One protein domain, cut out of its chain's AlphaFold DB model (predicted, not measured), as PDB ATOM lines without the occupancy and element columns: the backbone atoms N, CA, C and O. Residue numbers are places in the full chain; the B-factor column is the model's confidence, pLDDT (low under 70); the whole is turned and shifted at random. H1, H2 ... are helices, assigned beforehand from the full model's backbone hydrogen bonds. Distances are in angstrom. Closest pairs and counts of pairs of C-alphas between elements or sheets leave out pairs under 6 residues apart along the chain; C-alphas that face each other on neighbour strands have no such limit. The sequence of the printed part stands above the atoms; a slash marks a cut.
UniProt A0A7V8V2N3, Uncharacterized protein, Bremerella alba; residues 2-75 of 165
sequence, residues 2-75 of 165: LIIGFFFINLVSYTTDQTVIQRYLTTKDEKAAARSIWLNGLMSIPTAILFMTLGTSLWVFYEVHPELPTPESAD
ATOM      1  N   LEU A   2     -19.255  10.055  16.894       78.38
ATOM      2  CA  LEU A   2     -18.966   8.977  17.861       78.38
ATOM      3  C   LEU A   2     -20.012   8.820  18.979       78.38
ATOM      4  O   LEU A   2     -20.451   7.708  19.235       78.38
ATOM      5  N   ILE A   3     -20.479   9.918  19.588       82.75
ATOM      6  CA  ILE A   3     -21.501   9.866  20.656       82.75
ATOM      7  C   ILE A   3     -22.839   9.319  20.132       82.75
ATOM      8  O   ILE A   3     -23.485   8.511  20.789       82.75
ATOM      9  N   ILE A   4     -23.227   9.718  18.918       80.88
ATOM     10  CA  ILE A   4     -24.456   9.249  18.267       80.88
ATOM     11  C   ILE A   4     -24.337   7.754  17.934       80.88
ATOM     12  O   ILE A   4     -25.241   6.988  18.245       80.88
ATOM     13  N   GLY A   5     -23.205   7.320  17.369       82.06
ATOM     14  CA  GLY A   5     -22.948   5.902  17.097       82.06
ATOM     15  C   GLY A   5     -22.942   5.046  18.367       82.06
ATOM     16  O   GLY A   5     -23.569   3.990  18.399       82.06
ATOM     17  N   PHE A   6     -22.313   5.536  19.439       80.88
ATOM     18  CA  PHE A   6     -22.315   4.876  20.744       80.88
ATOM     19  C   PHE A   6     -23.733   4.737  21.311       80.88
ATOM     20  O   PHE A   6     -24.102   3.664  21.788       80.88
ATOM     21  N   PHE A   7     -24.552   5.785  21.207       82.31
ATOM     22  CA  PHE A   7     -25.949   5.748  21.636       82.31
ATOM     23  C   PHE A   7     -26.754   4.678  20.885       82.31
ATOM     24  O   PHE A   7     -27.417   3.866  21.525       82.31
ATOM     25  N   PHE A   8     -26.656   4.617  19.551       82.25
ATOM     26  CA  PHE A   8     -27.408   3.637  18.757       82.25
ATOM     27  C   PHE A   8     -26.967   2.188  19.002       82.25
ATOM     28  O   PHE A   8     -27.820   1.311  19.089       82.25
ATOM     29  N   ILE A   9     -25.668   1.923  19.169       79.62
ATOM     30  CA  ILE A   9     -25.169   0.566  19.468       79.62
ATOM     31  C   ILE A   9     -25.692   0.071  20.822       79.62
ATOM     32  O   ILE A   9     -26.142  -1.073  20.947       79.62
ATOM     33  N   ASN A  10     -25.681   0.941  21.833       78.44
ATOM     34  CA  ASN A  10     -26.249   0.603  23.133       78.44
ATOM     35  C   ASN A  10     -27.769   0.419  23.026       78.44
ATOM     36  O   ASN A  10     -28.294  -0.567  23.533       78.44
ATOM     37  N   LEU A  11     -28.471   1.301  22.305       82.75
ATOM     38  CA  LEU A  11     -29.921   1.215  22.110       82.75
ATOM     39  C   LEU A  11     -30.353  -0.122  21.494       82.75
ATOM     40  O   LEU A  11     -31.324  -0.714  21.962       82.75
ATOM     41  N   VAL A  12     -29.626  -0.619  20.488       81.19
ATOM     42  CA  VAL A  12     -29.879  -1.946  19.902       81.19
ATOM     43  C   VAL A  12     -29.790  -3.023  20.983       81.19
ATOM     44  O   VAL A  12     -30.741  -3.770  21.171       81.19
ATOM     45  N   SER A  13     -28.720  -3.028  21.780       77.44
ATOM     46  CA  SER A  13     -28.534  -4.023  22.849       77.44
ATOM     47  C   SER A  13     -29.676  -4.022  23.877       77.44
ATOM     48  O   SER A  13     -30.077  -5.076  24.354       77.44
ATOM     49  N   TYR A  14     -30.263  -2.859  24.183       80.31
ATOM     50  CA  TYR A  14     -31.388  -2.763  25.124       80.31
ATOM     51  C   TYR A  14     -32.767  -3.057  24.516       80.31
ATOM     52  O   TYR A  14     -33.737  -3.160  25.271       80.31
ATOM     53  N   THR A  15     -32.883  -3.157  23.189       79.50
ATOM     54  CA  THR A  15     -34.172  -3.310  22.488       79.50
ATOM     55  C   THR A  15     -34.314  -4.626  21.740       79.50
ATOM     56  O   THR A  15     -35.442  -5.073  21.555       79.50
ATOM     57  N   THR A  16     -33.212  -5.253  21.322       82.12
ATOM     58  CA  THR A  16     -33.231  -6.502  20.547       82.12
ATOM     59  C   THR A  16     -32.746  -7.713  21.333       82.12
ATOM     60  O   THR A  16     -33.010  -8.842  20.923       82.12
ATOM     61  N   ASP A  17     -32.053  -7.515  22.457       84.50
ATOM     62  CA  ASP A  17     -31.608  -8.625  23.295       84.50
ATOM     63  C   ASP A  17     -32.798  -9.231  24.043       84.50
ATOM     64  O   ASP A  17     -33.427  -8.598  24.898       84.50
ATOM     65  N   GLN A  18     -33.079 -10.497  23.740       85.19
ATOM     66  CA  GLN A  18     -34.182 -11.239  24.334       85.19
ATOM     67  C   GLN A  18     -34.091 -11.299  25.865       85.19
ATOM     68  O   GLN A  18     -35.117 -11.248  26.541       85.19
ATOM     69  N   THR A  19     -32.884 -11.336  26.430       85.50
ATOM     70  CA  THR A  19     -32.667 -11.295  27.884       85.50
ATOM     71  C   THR A  19     -33.219 -10.006  28.487       85.50
ATOM     72  O   THR A  19     -33.835 -10.002  29.556       85.50
ATOM     73  N   VAL A  20     -32.987  -8.888  27.803       85.00
ATOM     74  CA  VAL A  20     -33.376  -7.557  28.262       85.00
ATOM     75  C   VAL A  20     -34.881  -7.354  28.075       85.00
ATOM     76  O   VAL A  20     -35.557  -6.923  29.012       85.00
ATOM     77  N   ILE A  21     -35.425  -7.774  26.929       86.62
ATOM     78  CA  ILE A  21     -36.871  -7.755  26.653       86.62
ATOM     79  C   ILE A  21     -37.633  -8.569  27.705       86.62
ATOM     80  O   ILE A  21     -38.607  -8.085  28.284       86.62
ATOM     81  N   GLN A  22     -37.170  -9.784  28.012       85.00
ATOM     82  CA  GLN A  22     -37.784 -10.629  29.039       85.00
ATOM     83  C   GLN A  22     -37.793  -9.950  30.407       85.00
ATOM     84  O   GLN A  22     -38.809  -9.983  31.104       85.00
ATOM     85  N   ARG A  23     -36.694  -9.288  30.790       86.12
ATOM     86  CA  ARG A  23     -36.636  -8.548  32.055       86.12
ATOM     87  C   ARG A  23     -37.700  -7.458  32.105       86.12
ATOM     88  O   ARG A  23     -38.356  -7.344  33.134       86.12
ATOM     89  N   TYR A  24     -37.955  -6.737  31.014       88.06
ATOM     90  CA  TYR A  24     -39.040  -5.748  30.967       88.06
ATOM     91  C   TYR A  24     -40.419  -6.388  31.146       88.06
ATOM     92  O   TYR A  24     -41.200  -5.924  31.976       88.06
ATOM     93  N   LEU A  25     -40.689  -7.494  30.448       86.31
ATOM     94  CA  LEU A  25     -41.986  -8.185  30.488       86.31
ATOM     95  C   LEU A  25     -42.294  -8.851  31.841       86.31
ATOM     96  O   LEU A  25     -43.451  -9.140  32.134       86.31
ATOM     97  N   THR A  26     -41.278  -9.081  32.675       87.56
ATOM     98  CA  THR A  26     -41.448  -9.612  34.042       87.56
ATOM     99  C   THR A  26     -41.640  -8.533  35.112       87.56
ATOM    100  O   THR A  26     -41.935  -8.855  36.265       87.56
ATOM    101  N   THR A  27     -41.485  -7.249  34.767       89.50
ATOM    102  CA  THR A  27     -41.759  -6.146  35.701       89.50
ATOM    103  C   THR A  27     -43.247  -5.799  35.745       89.50
ATOM    104  O   THR A  27     -43.979  -6.003  34.785       89.50
ATOM    105  N   LYS A  28     -43.709  -5.275  36.887       88.06
ATOM    106  CA  LYS A  28     -45.136  -4.988  37.120       88.06
ATOM    107  C   LYS A  28     -45.692  -3.881  36.223       88.06
ATOM    108  O   LYS A  28     -46.875  -3.894  35.906       88.06
ATOM    109  N   ASP A  29     -44.853  -2.905  35.889       93.62
ATOM    110  CA  ASP A  29     -45.226  -1.709  35.146       93.62
ATOM    111  C   ASP A  29     -44.001  -1.084  34.460       93.62
ATOM    112  O   ASP A  29     -42.847  -1.386  34.782       93.62
ATOM    113  N   GLU A  30     -44.257  -0.174  33.522       91.00
ATOM    114  CA  GLU A  30     -43.224   0.522  32.747       91.00
ATOM    115  C   GLU A  30     -42.252   1.326  33.626       91.00
ATOM    116  O   GLU A  30     -41.055   1.390  33.337       91.00
ATOM    117  N   LYS A  31     -42.721   1.905  34.743       92.44
ATOM    118  CA  LYS A  31     -41.847   2.666  35.651       92.44
ATOM    119  C   LYS A  31     -40.854   1.740  36.349       92.44
ATOM    120  O   LYS A  31     -39.711   2.141  36.576       92.44
ATOM    121  N   ALA A  32     -41.265   0.519  36.687       91.62
ATOM    122  CA  ALA A  32     -40.385  -0.505  37.234       91.62
ATOM    123  C   ALA A  32     -39.350  -0.969  36.195       91.62
ATOM    124  O   ALA A  32     -38.166  -1.033  36.532       91.62
ATOM    125  N   ALA A  33     -39.754  -1.199  34.940       89.81
ATOM    126  CA  ALA A  33     -38.826  -1.498  33.844       89.81
ATOM    127  C   ALA A  33     -37.781  -0.381  33.663       89.81
ATOM    128  O   ALA A  33     -36.577  -0.645  33.692       89.81
ATOM    129  N   ALA A  34     -38.227   0.876  33.577       89.38
ATOM    130  CA  ALA A  34     -37.347   2.036  33.447       89.38
ATOM    131  C   ALA A  34     -36.386   2.162  34.638       89.38
ATOM    132  O   ALA A  34     -35.194   2.417  34.458       89.38
ATOM    133  N   ARG A  35     -36.874   1.934  35.866       91.69
ATOM    134  CA  ARG A  35     -36.030   1.939  37.067       91.69
ATOM    135  C   ARG A  35     -34.954   0.855  37.012       91.69
ATOM    136  O   ARG A  35     -33.830   1.138  37.411       91.69
ATOM    137  N   SER A  36     -35.264  -0.341  36.512       89.38
ATOM    138  CA  SER A  36     -34.267  -1.408  36.349       89.38
ATOM    139  C   SER A  36     -33.175  -1.037  35.344       89.38
ATOM    140  O   SER A  36     -32.008  -1.325  35.602       89.38
ATOM    141  N   ILE A  37     -33.517  -0.352  34.246       88.44
ATOM    142  CA  ILE A  37     -32.528   0.151  33.274       88.44
ATOM    143  C   ILE A  37     -31.622   1.194  33.932       88.44
ATOM    144  O   ILE A  37     -30.398   1.079  33.874       88.44
ATOM    145  N   TRP A  38     -32.209   2.182  34.614       89.69
ATOM    146  CA  TRP A  38     -31.436   3.208  35.317       89.69
ATOM    147  C   TRP A  38     -30.554   2.622  36.416       89.69
ATOM    148  O   TRP A  38     -29.410   3.041  36.561       89.69
ATOM    149  N   LEU A  39     -31.054   1.636  37.161       91.56
ATOM    150  CA  LEU A  39     -30.280   0.943  38.184       91.56
ATOM    151  C   LEU A  39     -29.116   0.161  37.569       91.56
ATOM    152  O   LEU A  39     -28.017   0.203  38.111       91.56
ATOM    153  N   ASN A  40     -29.328  -0.517  36.438       89.38
ATOM    154  CA  ASN A  40     -28.259  -1.206  35.718       89.38
ATOM    155  C   ASN A  40     -27.175  -0.221  35.250       89.38
ATOM    156  O   ASN A  40     -25.994  -0.435  35.529       89.38
ATOM    157  N   GLY A  41     -27.582   0.897  34.638       88.94
ATOM    158  CA  GLY A  41     -26.669   1.966  34.241       88.94
ATOM    159  C   GLY A  41     -25.911   2.550  35.434       88.94
ATOM    160  O   GLY A  41     -24.690   2.672  35.389       88.94
ATOM    161  N   LEU A  42     -26.600   2.829  36.540       93.50
ATOM    162  CA  LEU A  42     -25.975   3.341  37.757       93.50
ATOM    163  C   LEU A  42     -24.983   2.340  38.363       93.50
ATOM    164  O   LEU A  42     -23.910   2.753  38.787       93.50
ATOM    165  N   MET A  43     -25.303   1.041  38.370       93.56
ATOM    166  CA  MET A  43     -24.426  -0.027  38.881       93.56
ATOM    167  C   MET A  43     -23.209  -0.298  37.987       93.56
ATOM    168  O   MET A  43     -22.196  -0.808  38.470       93.56
ATOM    169  N   SER A  44     -23.261   0.077  36.708       91.50
ATOM    170  CA  SER A  44     -22.120  -0.065  35.798       91.50
ATOM    171  C   SER A  44     -20.939   0.834  36.190       91.50
ATOM    172  O   SER A  44     -19.789   0.417  36.077       91.50
ATOM    173  N   ILE A  45     -21.213   2.024  36.736       94.50
ATOM    174  CA  ILE A  45     -20.196   3.007  37.138       94.50
ATOM    175  C   ILE A  45     -19.290   2.479  38.267       94.50
ATOM    176  O   ILE A  45     -18.077   2.414  38.057       94.50
ATOM    177  N   PRO A  46     -19.805   2.071  39.447       96.06
ATOM    178  CA  PRO A  46     -18.956   1.542  40.511       96.06
ATOM    179  C   PRO A  46     -18.273   0.239  40.093       96.06
ATOM    180  O   PRO A  46     -17.127   0.014  40.469       96.06
ATOM    181  N   THR A  47     -18.932  -0.587  39.275       94.75
ATOM    182  CA  THR A  47     -18.335  -1.814  38.735       94.75
ATOM    183  C   THR A  47     -17.114  -1.492  37.870       94.75
ATOM    184  O   THR A  47     -16.049  -2.069  38.076       94.75
ATOM    185  N   ALA A  48     -17.222  -0.522  36.958       94.88
ATOM    186  CA  ALA A  48     -16.104  -0.085  36.123       94.88
ATOM    187  C   ALA A  48     -14.939   0.469  36.958       94.88
ATOM    188  O   ALA A  48     -13.792   0.080  36.742       94.88
ATOM    189  N   ILE A  49     -15.231   1.319  37.949       96.81
ATOM    190  CA  ILE A  49     -14.214   1.864  38.863       96.81
ATOM    191  C   ILE A  49     -13.509   0.734  39.622       96.81
ATOM    192  O   ILE A  49     -12.282   0.745  39.730       96.81
ATOM    193  N   LEU A  50     -14.264  -0.253  40.113       95.50
ATOM    194  CA  LEU A  50     -13.720  -1.405  40.827       95.50
ATOM    195  C   LEU A  50     -12.753  -2.195  39.940       95.50
ATOM    196  O   LEU A  50     -11.622  -2.432  40.361       95.50
ATOM    197  N   PHE A  51     -13.145  -2.548  38.713       93.75
ATOM    198  CA  PHE A  51     -12.280  -3.307  37.801       93.75
ATOM    199  C   PHE A  51     -11.043  -2.519  37.353       93.75
ATOM    200  O   PHE A  51      -9.950  -3.084  37.309       93.75
ATOM    201  N   MET A  52     -11.175  -1.216  37.074       94.62
ATOM    202  CA  MET A  52     -10.023  -0.373  36.727       94.62
ATOM    203  C   MET A  52      -9.034  -0.243  37.887       94.62
ATOM    204  O   MET A  52      -7.820  -0.350  37.693       94.62
ATOM    205  N   THR A  53      -9.554  -0.034  39.097       96.25
ATOM    206  CA  THR A  53      -8.722   0.073  40.299       96.25
ATOM    207  C   THR A  53      -8.039  -1.256  40.587       96.25
ATOM    208  O   THR A  53      -6.831  -1.270  40.786       96.25
ATOM    209  N   LEU A  54      -8.764  -2.378  40.511       95.19
ATOM    210  CA  LEU A  54      -8.204  -3.718  40.687       95.19
ATOM    211  C   LEU A  54      -7.057  -3.986  39.704       95.19
ATOM    212  O   LEU A  54      -5.980  -4.393  40.132       95.19
ATOM    213  N   GLY A  55      -7.261  -3.722  38.409       93.50
ATOM    214  CA  GLY A  55      -6.224  -3.917  37.391       93.50
ATOM    215  C   GLY A  55      -4.973  -3.080  37.667       93.50
ATOM    216  O   GLY A  55      -3.859  -3.597  37.628       93.50
ATOM    217  N   THR A  56      -5.162  -1.810  38.032       94.44
ATOM    218  CA  THR A  56      -4.057  -0.900  38.374       94.44
ATOM    219  C   THR A  56      -3.327  -1.360  39.638       94.44
ATOM    220  O   THR A  56      -2.101  -1.380  39.668       94.44
ATOM    221  N   SER A  57      -4.060  -1.775  40.675       95.38
ATOM    222  CA  SER A  57      -3.478  -2.282  41.921       95.38
ATOM    223  C   SER A  57      -2.654  -3.547  41.702       95.38
ATOM    224  O   SER A  57      -1.568  -3.653  42.264       95.38
ATOM    225  N   LEU A  58      -3.131  -4.483  40.877       94.44
ATOM    226  CA  LEU A  58      -2.375  -5.696  40.552       94.44
ATOM    227  C   LEU A  58      -1.132  -5.386  39.720       94.44
ATOM    228  O   LEU A  58      -0.082  -5.971  39.965       94.44
ATOM    229  N   TRP A  59      -1.225  -4.443  38.782       91.69
ATOM    230  CA  TRP A  59      -0.065  -3.998  38.017       91.69
ATOM    231  C   TRP A  59       1.026  -3.408  38.929       91.69
ATOM    232  O   TRP A  59       2.163  -3.871  38.889       91.69
ATOM    233  N   VAL A  60       0.665  -2.480  39.826       94.88
ATOM    234  CA  VAL A  60       1.607  -1.913  40.813       94.88
ATOM    235  C   VAL A  60       2.157  -2.995  41.751       94.88
ATOM    236  O   VAL A  60       3.341  -2.981  42.075       94.88
ATOM    237  N   PHE A  61       1.324  -3.947  42.182       94.69
ATOM    238  CA  PHE A  61       1.747  -5.032  43.072       94.69
ATOM    239  C   PHE A  61       2.902  -5.849  42.478       94.69
ATOM    240  O   PHE A  61       3.879  -6.095  43.185       94.69
ATOM    241  N   TYR A  62       2.823  -6.215  41.194       93.25
ATOM    242  CA  TYR A  62       3.882  -6.973  40.520       93.25
ATOM    243  C   TYR A  62       5.096  -6.124  40.121       93.25
ATOM    244  O   TYR A  62       6.189  -6.671  40.016       93.25
ATOM    245  N   GLU A  63       4.953  -4.806  39.946       92.00
ATOM    246  CA  GLU A  63       6.122  -3.924  39.795       92.00
ATOM    247  C   GLU A  63       6.956  -3.841  41.079       92.00
ATOM    248  O   GLU A  63       8.184  -3.806  41.021       92.00
ATOM    249  N   VAL A  64       6.296  -3.803  42.242       95.62
ATOM    250  CA  VAL A  64       6.970  -3.685  43.546       95.62
ATOM    251  C   VAL A  64       7.562  -5.020  44.018       95.62
ATOM    252  O   VAL A  64       8.504  -5.007  44.806       95.62
ATOM    253  N   HIS A  65       7.056  -6.149  43.512       93.62
ATOM    254  CA  HIS A  65       7.525  -7.501  43.838       93.62
ATOM    255  C   HIS A  65       8.051  -8.227  42.584       93.62
ATOM    256  O   HIS A  65       7.450  -9.215  42.143       93.62
ATOM    257  N   PRO A  66       9.153  -7.753  41.969       90.94
ATOM    258  CA  PRO A  66       9.698  -8.331  40.738       90.94
ATOM    259  C   PRO A  66      10.223  -9.766  40.914       90.94
ATOM    260  O   PRO A  66      10.493 -10.453  39.930       90.94
ATOM    261  N   GLU A  67      10.394 -10.229  42.152       92.31
ATOM    262  CA  GLU A  67      10.742 -11.609  42.484       92.31
ATOM    263  C   GLU A  67       9.588 -12.602  42.281       92.31
ATOM    264  O   GLU A  67       9.833 -13.809  42.177       92.31
ATOM    265  N   LEU A  68       8.339 -12.124  42.242       91.00
ATOM    266  CA  LEU A  68       7.176 -12.980  42.045       91.00
ATOM    267  C   LEU A  68       7.009 -13.322  40.560       91.00
ATOM    268  O   LEU A  68       7.132 -12.452  39.696       91.00
ATOM    269  N   PRO A  69       6.673 -14.580  40.229       87.69
ATOM    270  CA  PRO A  69       6.418 -14.952  38.850       87.69
ATOM    271  C   PRO A  69       5.152 -14.245  38.355       87.69
ATOM    272  O   PRO A  69       4.087 -14.369  38.963       87.69
ATOM    273  N   THR A  70       5.261 -13.540  37.236       87.62
ATOM    274  CA  THR A  70       4.145 -12.890  36.547       87.62
ATOM    275  C   THR A  70       3.678 -13.747  35.371       87.62
ATOM    276  O   THR A  70       4.500 -14.387  34.711       87.62
ATOM    277  N   PRO A  71       2.366 -13.816  35.093       87.56
ATOM    278  CA  PRO A  71       1.886 -14.502  33.904       87.56
ATOM    279  C   PRO A  71       2.195 -13.676  32.648       87.56
ATOM    280  O   PRO A  71       2.176 -12.447  32.680       87.56
ATOM    281  N   GLU A  72       2.421 -14.353  31.521       84.69
ATOM    282  CA  GLU A  72       2.761 -13.700  30.246       84.69
ATOM    283  C   GLU A  72       1.600 -12.884  29.661       84.69
ATOM    284  O   GLU A  72       1.803 -11.900  28.956       84.69
ATOM    285  N   SER A  73       0.365 -13.305  29.941       88.69
ATOM    286  CA  SER A  73      -0.849 -12.689  29.404       88.69
ATOM    287  C   SER A  73      -1.579 -11.873  30.465       88.69
ATOM    288  O   SER A  73      -1.860 -12.370  31.557       88.69
ATOM    289  N   ALA A  74      -1.977 -10.649  30.106       85.69
ATOM    290  CA  ALA A  74      -2.707  -9.742  30.994       85.69
ATOM    291  C   ALA A  74      -4.008 -10.359  31.545       85.69
ATOM    292  O   ALA A  74      -4.315 -10.203  32.726       85.69
ATOM    293  N   ASP A  75      -4.718 -11.139  30.725       87.69
ATOM    294  CA  ASP A  75      -5.976 -11.803  31.103       87.69
ATOM    295  C   ASP A  75      -5.803 -12.843  32.224       87.69
ATOM    296  O   ASP A  75      -6.763 -13.209  32.905       87.69
TER     297      ASP A  75
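What this domain is: This is residues 2 to 75 of the 165 residues of an uncharacterized protein of Bremerella alba (UniProt A0A7V8V2N3). From residue 2 the model runs down a helical arm, H1, turns a corner through the short helix H2, and passes into one long helix, H3, which makes the longest axis; beyond H3, residues 65 to 75 turn back as a tail with no named element. H1 sticks out with residues 2 to 12, and contacts between the helices are few. The printed part has 74 residues with three named helices, in the order H1, H2, H3, and no named strand; the class is all helix. It is extended, with a radius of gyration of the C-alphas of 19.0 A and spans of 57 by 28 by 20 A.

How they stand to each other: H1, residues 2 to 16, and H2, residues 18 to 25, only just touch, only at the corner, with 3 pairs of C-alphas within 8 A. Their closest C-alphas are those of Tyr 14 and Val 20, 6.1 A apart. Their lines stand at 72 degrees, about perpendicular, only just past steep. H2 and H3, residues 30 to 64, also only just touch, only at the corner, with 3 such pairs. Their closest C-alphas are those of Tyr 24 and Ala 33, 5.1 A apart. They run opposite ways at a steep tilt of 44 degrees. H1 and H3 are apart. Every O i to N i+4 pair is within hydrogen-bond range in H1 and H2, and 29 of 31 are in H3.

Where its parts are: H1 begins at C-alpha 2 (-18.966, 8.977, 17.861) and is 21.2 A long. H2 is 10.4 A long. H3 runs 51.5 A, from C-alpha 30 (-43.224, 0.522, 32.747) to C-alpha 64 (6.970, -3.685, 43.546).

The domain as a whole: The two C-alphas farthest apart, those of Asp 29 and Glu 67, are 57.3 A apart. The printed part has no cut, and both links are tight. Mean pLDDT of the printed part is 88.8, and no printed residue is under 70.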